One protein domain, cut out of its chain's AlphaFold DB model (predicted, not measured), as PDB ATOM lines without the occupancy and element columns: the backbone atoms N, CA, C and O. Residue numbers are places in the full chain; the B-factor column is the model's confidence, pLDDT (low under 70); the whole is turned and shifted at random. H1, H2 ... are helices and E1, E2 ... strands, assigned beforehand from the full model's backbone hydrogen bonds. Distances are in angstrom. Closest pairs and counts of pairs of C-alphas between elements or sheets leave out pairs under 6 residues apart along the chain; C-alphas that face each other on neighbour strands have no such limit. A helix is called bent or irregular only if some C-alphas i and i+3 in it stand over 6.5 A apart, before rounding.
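AT A GLANCE: This is residues 23 to 112 of the 112 residues of an uncharacterized protein of Bdellovibrionales bacterium (UniProt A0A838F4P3). A small three-stranded sheet covers one end of a long helical hairpin: H1 and H2 lie side by side on one face of the sheet, and their linked ends, round residues 53 to 56, reach well beyond it. The last residues add a short pairing, 110 to 111 beside E3. The 90 printed residues run H1, H2, E1, E2, E3, a mixed class in two layers; the antiparallel sheet has the order E1, E2, E3. The whole is a loose rod, with a radius of gyration of the C-alphas of 15.3 A and spans of 51 by 19 by 18 A.

HOW THE PARTS SIT: The strands E1, residues 84 to 87, E2, residues 90 to 94, and E3, residues 99 to 103, form a meander, each strand the antiparallel neighbour of the one before. N 84 and O 92 are 2.7 A apart across E1 and E2, and N 91 and O 102 2.8 A across E2 and E3, both within hydrogen-bond range. H1, residues 23 to 52, is over E2 and E3 at a height over the sheet of 5.9 A; its closest C-alphas to E2 are Ala 25 and Ile 93, 6.8 A. H2, residues 57 to 80, is over E1 on the same face; the closest C-alphas are Ser 75 and Pro 85, 5.9 A. H1 and H2 touch, closest at the C-alphas of Leu 50 and Ala 60, 5.5 A, and run opposite ways at a shallow tilt of 1 degrees. In H2 every O i to N i+4 pair is within hydrogen-bond range, in H1 22 of 26.

IN THESE COORDINATES: H1 begins at C-alpha 23 (52.886, 54.188, 115.824) and is 44.4 A long, with a kink of 32 degrees near residue 31; it is irregular, but only just, C-alphas 27 and 30 being 6.7 A apart. H2 is 34.6 A long. E3 ends at C-alpha 103 (46.703, 38.853, 110.880).

THE WHOLE: The two C-alphas farthest apart are those of Thr 55 and Glu 97, 50.8 A. The printed part has no cut, and the four links between named elements are tight. Mean pLDDT of the printed part is 93.3, and no printed residue is under 70.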
ATOM      1  N   GLU A  23      52.907  54.325 114.361       91.50
ATOM      2  CA  GLU A  23      52.886  54.188 115.824       91.50
ATOM      3  C   GLU A  23      51.465  53.939 116.354       91.50
ATOM      4  O   GLU A  23      51.243  53.009 117.124       91.50
ATOM      5  N   GLU A  24      50.474  54.690 115.863       91.62
ATOM      6  CA  GLU A  24      49.066  54.518 116.249       91.62
ATOM      7  C   GLU A  24      48.498  53.172 115.777       91.62
ATOM      8  O   GLU A  24      47.644  52.580 116.437       91.62
ATOM      9  N   ALA A  25      48.953  52.671 114.626       92.88
ATOM     10  CA  ALA A  25      48.568  51.352 114.142       92.88
ATOM     11  C   ALA A  25      49.165  50.242 115.026       92.88
ATOM     12  O   ALA A  25      48.480  49.257 115.317       92.88
ATOM     13  N   LEU A  26      50.408  50.399 115.496       92.88
ATOM     14  CA  LEU A  26      51.037  49.464 116.437       92.88
ATOM     15  C   LEU A  26      50.300  49.423 117.782       92.88
ATOM     16  O   LEU A  26      50.144  48.345 118.356       92.88
ATOM     17  N   GLU A  27      49.772  50.555 118.250       93.31
ATOM     18  CA  GLU A  27      48.947  50.617 119.465       93.31
ATOM     19  C   GLU A  27      47.640  49.812 119.355       93.31
ATOM     20  O   GLU A  27      47.102  49.360 120.370       93.31
ATOM     21  N   LEU A  28      47.136  49.562 118.140       93.31
ATOM     22  CA  LEU A  28      45.971  48.695 117.939       93.31
ATOM     23  C   LEU A  28      46.301  47.207 118.102       93.31
ATOM     24  O   LEU A  28      45.412  46.433 118.460       93.31
ATOM     25  N   VAL A  29      47.546  46.780 117.864       94.19
ATOM     26  CA  VAL A  29      47.924  45.355 117.821       94.19
ATOM     27  C   VAL A  29      47.542  44.595 119.100       94.19
ATOM     28  O   VAL A  29      46.921  43.535 118.978       94.19
ATOM     29  N   PRO A  30      47.791  45.096 120.328       94.81
ATOM     30  CA  PRO A  30      47.365  44.412 121.551       94.81
ATOM     31  C   PRO A  30      45.843  44.222 121.647       94.81
ATOM     32  O   PRO A  30      45.369  43.177 122.102       94.81
ATOM     33  N   LEU A  31      45.065  45.205 121.184       94.44
ATOM     34  CA  LEU A  31      43.601  45.137 121.170       94.44
ATOM     35  C   LEU A  31      43.114  44.126 120.129       94.44
ATOM     36  O   LEU A  31      42.264  43.284 120.434       94.44
ATOM     37  N   LEU A  32      43.684  44.167 118.923       95.50
ATOM     38  CA  LEU A  32      43.397  43.226 117.840       95.50
ATOM     39  C   LEU A  32      43.717  41.785 118.253       95.50
ATOM     40  O   LEU A  32      42.890  40.891 118.047       95.50
ATOM     41  N   MET A  33      44.862  41.578 118.911       96.19
ATOM     42  CA  MET A  33      45.264  40.308 119.512       96.19
ATOM     43  C   MET A  33      44.234  39.828 120.531       96.19
ATOM     44  O   MET A  33      43.739  38.709 120.419       96.19
ATOM     45  N   HIS A  34      43.865  40.669 121.501       95.69
ATOM     46  CA  HIS A  34      42.925  40.292 122.554       95.69
ATOM     47  C   HIS A  34      41.546  39.906 121.996       95.69
ATOM     48  O   HIS A  34      40.993  38.855 122.336       95.69
ATOM     49  N   ILE A  35      40.997  40.746 121.113       95.50
ATOM     50  CA  ILE A  35      39.676  40.548 120.510       95.50
ATOM     51  C   ILE A  35      39.672  39.286 119.639       95.50
ATOM     52  O   ILE A  35      38.781  38.448 119.782       95.50
ATOM     53  N   SER A  36      40.685  39.115 118.785       96.88
ATOM     54  CA  SER A  36      40.763  37.976 117.865       96.88
ATOM     55  C   SER A  36      41.065  36.664 118.591       96.88
ATOM     56  O   SER A  36      40.452  35.647 118.271       96.88
ATOM     57  N   ALA A  37      41.908  36.671 119.630       96.81
ATOM     58  CA  ALA A  37      42.168  35.492 120.457       96.81
ATOM     59  C   ALA A  37      40.903  34.990 121.163       96.81
ATOM     60  O   ALA A  37      40.685  33.781 121.271       96.81
ATOM     61  N   LYS A  38      40.057  35.903 121.660       95.94
ATOM     62  CA  LYS A  38      38.758  35.538 122.236       95.94
ATOM     63  C   LYS A  38      37.845  34.921 121.177       95.94
ATOM     64  O   LYS A  38      37.401  33.793 121.359       95.94
ATOM     65  N   THR A  39      37.638  35.608 120.055       96.31
ATOM     66  CA  THR A  39      36.785  35.111 118.965       96.31
ATOM     67  C   THR A  39      37.256  33.757 118.439       96.31
ATOM     68  O   THR A  39      36.439  32.867 118.236       96.31
ATOM     69  N   LYS A  40      38.566  33.551 118.260       96.19
ATOM     70  CA  LYS A  40      39.106  32.274 117.781       96.19
ATOM     71  C   LYS A  40      38.825  31.130 118.759       96.19
ATOM     72  O   LYS A  40      38.443  30.050 118.319       96.19
ATOM     73  N   ARG A  41      38.963  31.365 120.070       96.12
ATOM     74  CA  ARG A  41      38.611  30.375 121.103       96.12
ATOM     75  C   ARG A  41      37.124  30.032 121.071       96.12
ATOM     76  O   ARG A  41      36.792  28.850 121.030       96.12
ATOM     77  N   ASP A  42      36.259  31.040 121.022       95.75
ATOM     78  CA  ASP A  42      34.804  30.846 120.997       95.75
ATOM     79  C   ASP A  42      34.375  30.057 119.743       95.75
ATOM     80  O   ASP A  42      33.630  29.081 119.833       95.75
ATOM     81  N   LEU A  43      34.928  30.405 118.577       96.25
ATOM     82  CA  LEU A  43      34.672  29.695 117.322       96.25
ATOM     83  C   LEU A  43      35.191  28.258 117.333       96.25
ATOM     84  O   LEU A  43      34.533  27.383 116.779       96.25
ATOM     85  N   ASN A  44      36.346  27.987 117.944       96.12
ATOM     86  CA  ASN A  44      36.857  26.620 118.050       96.12
ATOM     87  C   ASN A  44      35.882  25.734 118.840       96.12
ATOM     88  O   ASN A  44      35.549  24.644 118.381       96.12
ATOM     89  N   VAL A  45      35.359  26.228 119.970       96.75
ATOM     90  CA  VAL A  45      34.360  25.503 120.774       96.75
ATOM     91  C   VAL A  45      33.078  25.263 119.973       96.75
ATOM     92  O   VAL A  45      32.585  24.136 119.925       96.75
ATOM     93  N   LEU A  46      32.554  26.298 119.309       96.31
ATOM     94  CA  LEU A  46      31.330  26.189 118.510       96.31
ATOM     95  C   LEU A  46      31.497  25.232 117.323       96.31
ATOM     96  O   LEU A  46      30.613  24.421 117.069       96.31
ATOM     97  N   ASN A  47      32.638  25.260 116.633       95.19
ATOM     98  CA  ASN A  47      32.920  24.339 115.530       95.19
ATOM     99  C   ASN A  47      33.025  22.882 116.003       95.19
ATOM    100  O   ASN A  47      32.517  21.985 115.330       95.19
ATOM    101  N   SER A  48      33.624  22.631 117.173       95.31
ATOM    102  CA  SER A  48      33.636  21.292 117.774       95.31
ATOM    103  C   SER A  48      32.223  20.802 118.105       95.31
ATOM    104  O   SER A  48      31.881  19.661 117.794       95.31
ATOM    105  N   GLN A  49      31.376  21.667 118.673       93.88
ATOM    106  CA  GLN A  49      29.969  21.341 118.939       93.88
ATOM    107  C   GLN A  49      29.196  21.074 117.643       93.88
ATOM    108  O   GLN A  49      28.452  20.097 117.564       93.88
ATOM    109  N   LEU A  50      29.401  21.898 116.612       93.06
ATOM    110  CA  LEU A  50      28.765  21.720 115.309       93.06
ATOM    111  C   LEU A  50      29.144  20.369 114.697       93.06
ATOM    112  O   LEU A  50      28.276  19.665 114.191       93.06
ATOM    113  N   GLY A  51      30.421  19.980 114.797       90.31
ATOM    114  CA  GLY A  51      30.920  18.674 114.370       90.31
ATOM    115  C   GLY A  51      30.225  17.497 115.060       90.31
ATOM    116  O   GLY A  51      29.908  16.513 114.396       90.31
ATOM    117  N   PHE A  52      29.940  17.620 116.358       90.62
ATOM    118  CA  PHE A  52      29.249  16.599 117.149       90.62
ATOM    119  C   PHE A  52      27.750  16.502 116.823       90.62
ATOM    120  O   PHE A  52      27.203  15.408 116.721       90.62
ATOM    121  N   PHE A  53      27.078  17.638 116.618       89.69
ATOM    122  CA  PHE A  53      25.633  17.695 116.371       89.69
ATOM    123  C   PHE A  53      25.244  17.687 114.883       89.69
ATOM    124  O   PHE A  53      24.093  17.978 114.576       89.69
ATOM    125  N   LYS A  54      26.144  17.327 113.953       77.31
ATOM    126  CA  LYS A  54      25.883  17.365 112.494       77.31
ATOM    127  C   LYS A  54      24.603  16.647 112.047       77.31
ATOM    128  O   LYS A  54      24.012  17.041 111.050       77.31
ATOM    129  N   THR A  55      24.182  15.602 112.756       84.12
ATOM    130  CA  THR A  55      22.970  14.824 112.446       84.12
ATOM    131  C   THR A  55      21.698  15.386 113.090       84.12
ATOM    132  O   THR A  55      20.600  14.955 112.753       84.12
ATOM    133  N   ASN A  56      21.820  16.358 113.999       87.62
ATOM    134  CA  ASN A  56      20.702  17.052 114.628       87.62
ATOM    135  C   ASN A  56      20.540  18.442 114.000       87.62
ATOM    136  O   ASN A  56      21.228  19.387 114.384       87.62
ATOM    137  N   SER A  57      19.616  18.550 113.040       85.19
ATOM    138  CA  SER A  57      19.410  19.766 112.239       85.19
ATOM    139  C   SER A  57      19.165  21.014 113.096       85.19
ATOM    140  O   SER A  57      19.826  22.031 112.907       85.19
ATOM    141  N   GLU A  58      18.294  20.930 114.106       93.31
ATOM    142  CA  GLU A  58      17.936  22.084 114.941       93.31
ATOM    143  C   GLU A  58      19.123  22.584 115.783       93.31
ATOM    144  O   GLU A  58      19.437  23.776 115.790       93.31
ATOM    145  N   LYS A  59      19.849  21.672 116.443       92.75
ATOM    146  CA  LYS A  59      21.038  22.044 117.228       92.75
ATOM    147  C   LYS A  59      22.162  22.560 116.338       92.75
ATOM    148  O   LYS A  59      22.823  23.529 116.708       92.75
ATOM    149  N   ALA A  60      22.376  21.941 115.178       93.50
ATOM    150  CA  ALA A  60      23.367  22.395 114.212       93.50
ATOM    151  C   ALA A  60      23.053  23.816 113.718       93.50
ATOM    152  O   ALA A  60      23.945  24.663 113.704       93.50
ATOM    153  N   MET A  61      21.784  24.108 113.406       94.50
ATOM    154  CA  MET A  61      21.333  25.451 113.029       94.50
ATOM    155  C   MET A  61      21.577  26.473 114.144       94.50
ATOM    156  O   MET A  61      22.171  27.520 113.889       94.50
ATOM    157  N   ALA A  62      21.212  26.154 115.389       95.69
ATOM    158  CA  ALA A  62      21.431  27.047 116.528       95.69
ATOM    159  C   ALA A  62      22.926  27.325 116.793       95.69
ATOM    160  O   ALA A  62      23.311  28.425 117.194       95.69
ATOM    161  N   ILE A  63      23.802  26.340 116.576       96.31
ATOM    162  CA  ILE A  63      25.254  26.526 116.701       96.31
ATOM    163  C   ILE A  63      25.790  27.383 115.551       96.31
ATOM    164  O   ILE A  63      26.607  28.275 115.785       96.31
ATOM    165  N   GLN A  64      25.311  27.161 114.326       95.69
ATOM    166  CA  GLN A  64      25.694  27.968 113.171       95.69
ATOM    167  C   GLN A  64      25.296  29.440 113.348       95.69
ATOM    168  O   GLN A  64      26.076  30.336 113.022       95.69
ATOM    169  N   GLU A  65      24.125  29.709 113.927       96.88
ATOM    170  CA  GLU A  65      23.701  31.064 114.281       96.88
ATOM    171  C   GLU A  65      24.664  31.712 115.289       96.88
ATOM    172  O   GLU A  65      25.125  32.834 115.075       96.88
ATOM    173  N   LYS A  66      25.066  30.987 116.341       97.38
ATOM    174  CA  LYS A  66      26.057  31.476 117.319       97.38
ATOM    175  C   LYS A  66      27.413  31.785 116.684       97.38
ATOM    176  O   LYS A  66      28.041  32.778 117.053       97.38
ATOM    177  N   ILE A  67      27.860  30.967 115.728       96.81
ATOM    178  CA  ILE A  67      29.082  31.228 114.952       96.81
ATOM    179  C   ILE A  67      28.949  32.561 114.212       96.81
ATOM    180  O   ILE A  67      29.822  33.422 114.341       96.81
ATOM    181  N   ASN A  68      27.839  32.764 113.501       96.75
ATOM    182  CA  ASN A  68      27.590  33.988 112.741       96.75
ATOM    183  C   ASN A  68      27.546  35.225 113.652       96.75
ATOM    184  O   ASN A  68      28.185  36.232 113.350       96.75
ATOM    185  N   LEU A  69      26.878  35.133 114.807       97.25
ATOM    186  CA  LEU A  69      26.842  36.206 115.806       97.25
ATOM    187  C   LEU A  69      28.237  36.527 116.360       97.25
ATOM    188  O   LEU A  69      28.587  37.698 116.508       97.25
ATOM    189  N   SER A  70      29.063  35.512 116.626       96.25
ATOM    190  CA  SER A  70      30.440  35.709 117.094       96.25
ATOM    191  C   SER A  70      31.319  36.392 116.039       96.25
ATOM    192  O   SER A  70      32.136  37.251 116.380       96.25
ATOM    193  N   LEU A  71      31.153  36.037 114.760       96.00
ATOM    194  CA  LEU A  71      31.856  36.674 113.642       96.00
ATOM    195  C   LEU A  71      31.425  38.132 113.460       96.00
ATOM    196  O   LEU A  71      32.274  39.009 113.303       96.00
ATOM    197  N   GLN A  72      30.121  38.396 113.536       96.38
ATOM    198  CA  GLN A  72      29.573  39.742 113.435       96.38
ATOM    199  C   GLN A  72      30.061  40.625 114.591       96.38
ATOM    200  O   GLN A  72      30.581  41.715 114.363       96.38
ATOM    201  N   ALA A  73      30.003  40.118 115.825       96.25
ATOM    202  CA  ALA A  73      30.488  40.830 117.002       96.25
ATOM    203  C   ALA A  73      31.995  41.130 116.935       96.25
ATOM    204  O   ALA A  73      32.438  42.170 117.425       96.25
ATOM    205  N   TRP A  74      32.794  40.235 116.342       97.38
ATOM    206  CA  TRP A  74      34.203  40.508 116.056       97.38
ATOM    207  C   TRP A  74      34.344  41.636 115.031       97.38
ATOM    208  O   TRP A  74      34.990  42.638 115.324       97.38
ATOM    209  N   SER A  75      33.675  41.516 113.882       96.31
ATOM    210  CA  SER A  75      33.706  42.499 112.792       96.31
ATOM    211  C   SER A  75      33.353  43.910 113.275       96.31
ATOM    212  O   SER A  75      34.070  44.871 112.993       96.31
ATOM    213  N   ASP A  76      32.312  44.036 114.097       95.69
ATOM    214  CA  ASP A  76      31.869  45.326 114.627       95.69
ATOM    215  C   ASP A  76      32.857  45.931 115.627       95.69
ATOM    216  O   ASP A  76      33.034  47.148 115.657       95.69
ATOM    217  N   LYS A  77      33.556  45.106 116.417       94.94
ATOM    218  CA  LYS A  77      34.647  45.585 117.280       94.94
ATOM    219  C   LYS A  77      35.823  46.096 116.458       94.94
ATOM    220  O   LYS A  77      36.330  47.169 116.765       94.94
ATOM    221  N   ILE A  78      36.218  45.377 115.404       95.50
ATOM    222  CA  ILE A  78      37.293  45.812 114.500       95.50
ATOM    223  C   ILE A  78      36.946  47.160 113.859       95.50
ATOM    224  O   ILE A  78      37.753  48.087 113.903       95.50
ATOM    225  N   ARG A  79      35.712  47.314 113.360       94.38
ATOM    226  CA  ARG A  79      35.231  48.580 112.783       94.38
ATOM    227  C   ARG A  79      35.211  49.725 113.793       94.38
ATOM    228  O   ARG A  79      35.588  50.840 113.452       94.38
ATOM    229  N   ARG A  80      34.823  49.463 115.046       92.81
ATOM    230  CA  ARG A  80      34.850  50.465 116.131       92.81
ATOM    231  C   ARG A  80      36.261  50.936 116.483       92.81
ATOM    232  O   ARG A  80      36.408  52.057 116.955       92.81
ATOM    233  N   LEU A  81      37.278  50.111 116.236       92.25
ATOM    234  CA  LEU A  81      38.684  50.502 116.358       92.25
ATOM    235  C   LEU A  81      39.186  51.319 115.155       92.25
ATOM    236  O   LEU A  81      40.349  51.694 115.140       92.25
ATOM    237  N   GLY A  82      38.344  51.592 114.151       91.31
ATOM    238  CA  GLY A  82      38.725  52.308 112.931       91.31
ATOM    239  C   GLY A  82      39.411  51.433 111.880       91.31
ATOM    240  O   GLY A  82      39.833  51.944 110.845       91.31
ATOM    241  N   ALA A  83      39.506  50.124 112.117       93.75
ATOM    242  CA  ALA A  83      40.102  49.177 111.191       93.75
ATOM    243  C   ALA A  83      39.037  48.437 110.362       93.75
ATOM    244  O   ALA A  83      37.848  48.414 110.683       93.75
ATOM    245  N   ILE A  84      39.467  47.813 109.271       95.31
ATOM    246  CA  ILE A  84      38.607  47.173 108.277       95.31
ATOM    247  C   ILE A  84      38.825  45.655 108.344       95.31
ATOM    248  O   ILE A  84      39.921  45.183 108.033       95.31
ATOM    249  N   PRO A  85      37.813  44.861 108.731       96.00
ATOM    250  CA  PRO A  85      37.918  43.407 108.697       96.00
ATOM    251  C   PRO A  85      37.999  42.921 107.241       96.00
ATOM    252  O   PRO A  85      37.166  43.291 106.416       96.00
ATOM    253  N   VAL A  86      39.000  42.091 106.935       95.38
ATOM    254  CA  VAL A  86      39.232  41.529 105.589       95.38
ATOM    255  C   VAL A  86      38.740  40.086 105.517       95.38
ATOM    256  O   VAL A  86      38.015  39.704 104.605       95.38
ATOM    257  N   SER A  87      39.122  39.283 106.505       93.81
ATOM    258  CA  SER A  87      38.670  37.908 106.716       93.81
ATOM    259  C   SER A  87      38.787  37.582 108.208       93.81
ATOM    260  O   SER A  87      39.180  38.442 108.998       93.81
ATOM    261  N   LEU A  88      38.413  36.372 108.637       90.12
ATOM    262  CA  LEU A  88      38.461  36.001 110.054       90.12
ATOM    263  C   LEU A  88      39.854  36.255 110.650       90.12
ATOM    264  O   LEU A  88      40.819  35.604 110.268       90.12
ATOM    265  N   CYS A  89      39.915  37.144 111.645       94.00
ATOM    266  CA  CYS A  89      41.146  37.540 112.334       94.00
ATOM    267  C   CYS A  89      42.212  38.194 111.430       94.00
ATOM    268  O   CYS A  89      43.373  38.266 111.825       94.00
ATOM    269  N   LYS A  90      41.808  38.711 110.263       96.31
ATOM    270  CA  LYS A  90      42.644  39.505 109.361       96.31
ATOM    271  C   LYS A  90      42.056  40.894 109.191       96.31
ATOM    272  O   LYS A  90      40.866  41.053 108.904       96.31
ATOM    273  N   VAL A  91      42.897  41.901 109.364       96.31
ATOM    274  CA  VAL A  91      42.484  43.293 109.486       96.31
ATOM    275  C   VAL A  91      43.373  44.176 108.622       96.31
ATOM    276  O   VAL A  91      44.586  43.998 108.558       96.31
ATOM    277  N   ARG A  92      42.741  45.146 107.966       96.44
ATOM    278  CA  ARG A  92      43.387  46.260 107.282       96.44
ATOM    279  C   ARG A  92      43.205  47.520 108.122       96.44
ATOM    280  O   ARG A  92      42.078  47.884 108.436       96.44
ATOM    281  N   ILE A  93      44.288  48.204 108.454       95.12
ATOM    282  CA  ILE A  93      44.284  49.475 109.179       95.12
ATOM    283  C   ILE A  93      44.617  50.575 108.159       95.12
ATOM    284  O   ILE A  93      45.683  50.503 107.544       95.12
ATOM    285  N   PRO A  94      43.729  51.556 107.922       94.38
ATOM    286  CA  PRO A  94      44.014  52.666 107.012       94.38
ATOM    287  C   PRO A  94      45.223  53.477 107.495       94.38
ATOM    288  O   PRO A  94      45.224  53.954 108.628       94.38
ATOM    289  N   GLY A  95      46.239  53.620 106.650       92.00
ATOM    290  CA  GLY A  95      47.438  54.407 106.916       92.00
ATOM    291  C   GLY A  95      47.447  55.719 106.138       92.00
ATOM    292  O   GLY A  95      46.671  55.905 105.203       92.00
ATOM    293  N   ASP A  96      48.317  56.636 106.534       85.44
ATOM    294  CA  ASP A  96      48.618  57.873 105.803       85.44
ATOM    295  C   ASP A  96      49.306  57.607 104.456       85.44
ATOM    296  O   ASP A  96      48.960  58.229 103.454       85.44
ATOM    297  N   GLU A  97      50.215  56.635 104.417       84.31
ATOM    298  CA  GLU A  97      50.975  56.242 103.220       84.31
ATOM    299  C   GLU A  97      50.442  54.967 102.532       84.31
ATOM    300  O   GLU A  97      51.107  54.391 101.673       84.31
ATOM    301  N   GLY A  98      49.242  54.499 102.894       90.06
ATOM    302  CA  GLY A  98      48.660  53.273 102.339       90.06
ATOM    303  C   GLY A  98      47.810  52.526 103.354       90.06
ATOM    304  O   GLY A  98      46.862  53.074 103.919       90.06
ATOM    305  N   HIS A  99      48.117  51.252 103.592       93.00
ATOM    306  CA  HIS A  99      47.456  50.490 104.643       93.00
ATOM    307  C   HIS A  99      48.389  49.520 105.357       93.00
ATOM    308  O   HIS A  99      49.298  48.940 104.775       93.00
ATOM    309  N   TYR A 100      48.111  49.291 106.637       94.81
ATOM    310  CA  TYR A 100      48.755  48.232 107.400       94.81
ATOM    311  C   TYR A 100      47.873  46.989 107.384       94.81
ATOM    312  O   TYR A 100      46.660  47.059 107.595       94.81
ATOM    313  N   LEU A 101      48.476  45.835 107.148       95.56
ATOM    314  CA  LEU A 101      47.848  44.534 107.287       95.56
ATOM    315  C   LEU A 101      48.303  43.889 108.589       95.56
ATOM    316  O   LEU A 101      49.487  43.885 108.927       95.56
ATOM    317  N   TRP A 102      47.331  43.330 109.294       96.44
ATOM    318  CA  TRP A 102      47.534  42.557 110.504       96.44
ATOM    319  C   TRP A 102      46.737  41.260 110.422       96.44
ATOM    320  O   TRP A 102      45.561  41.270 110.045       96.44
ATOM    321  N   GLU A 103      47.355  40.152 110.805       96.12
ATOM    322  CA  GLU A 103      46.703  38.853 110.880       96.12
ATOM    323  C   GLU A 103      47.049  38.170 112.204       96.12
ATOM    324  O   GLU A 103      48.203  38.093 112.611       96.12
ATOM    325  N   TYR A 104      46.042  37.671 112.915       95.75
ATOM    326  CA  TYR A 104      46.282  36.901 114.133       95.75
ATOM    327  C   TYR A 104      47.019  35.586 113.805       95.75
ATOM    328  O   TYR A 104      46.563  34.871 112.910       95.75
ATOM    329  N   PRO A 105      48.050  35.169 114.570       94.50
ATOM    330  CA  PRO A 105      48.505  35.705 115.860       94.50
ATOM    331  C   PRO A 105      49.769  36.577 115.772       94.50
ATOM    332  O   PRO A 105      50.584  36.575 116.696       94.50
ATOM    333  N   GLU A 106      49.992  37.270 114.659       91.12
ATOM    334  CA  GLU A 106      51.217  38.036 114.459       91.12
ATOM    335  C   GLU A 106      51.280  39.262 115.379       91.12
ATOM    336  O   GLU A 106      50.290  39.944 115.642       91.12
ATOM    337  N   SER A 107      52.483  39.567 115.864       84.19
ATOM    338  CA  SER A 107      52.756  40.765 116.668       84.19
ATOM    339  C   SER A 107      53.175  41.974 115.830       84.19
ATOM    340  O   SER A 107      53.410  43.046 116.381       84.19
ATOM    341  N   ARG A 108      53.309  41.802 114.511       86.44
ATOM    342  CA  ARG A 108      53.837  42.809 113.584       86.44
ATOM    343  C   ARG A 108      52.765  43.258 112.600       86.44
ATOM    344  O   ARG A 108      51.801  42.540 112.349       86.44
ATOM    345  N   LEU A 109      52.967  44.447 112.046       89.38
ATOM    346  CA  LEU A 109      52.194  44.986 110.933       89.38
ATOM    347  C   LEU A 109      53.010  44.879 109.648       89.38
ATOM    348  O   LEU A 109      54.218  45.121 109.667       89.38
ATOM    349  N   TYR A 110      52.340  44.590 108.539       87.44
ATOM    350  CA  TYR A 110      52.933  44.664 107.205       87.44
ATOM    351  C   TYR A 110      52.341  45.858 106.469       87.44
ATOM    352  O   TYR A 110      51.124  45.965 106.346       87.44
ATOM    353  N   MET A 111      53.191  46.769 106.008       85.88
ATOM    354  CA  MET A 111      52.762  47.919 105.216       85.88
ATOM    355  C   MET A 111      52.567  47.504 103.755       85.88
ATOM    356  O   MET A 111      53.385  46.750 103.217       85.88
ATOM    357  N   HIS A 112      51.479  47.966 103.139       76.25
ATOM    358  CA  HIS A 112      51.117  47.644 101.763       76.25
ATOM    359  C   HIS A 112      50.455  48.818 101.037       76.25
ATOM    360  O   HIS A 112      49.722  49.613 101.684       76.25
TER     361      HIS A 112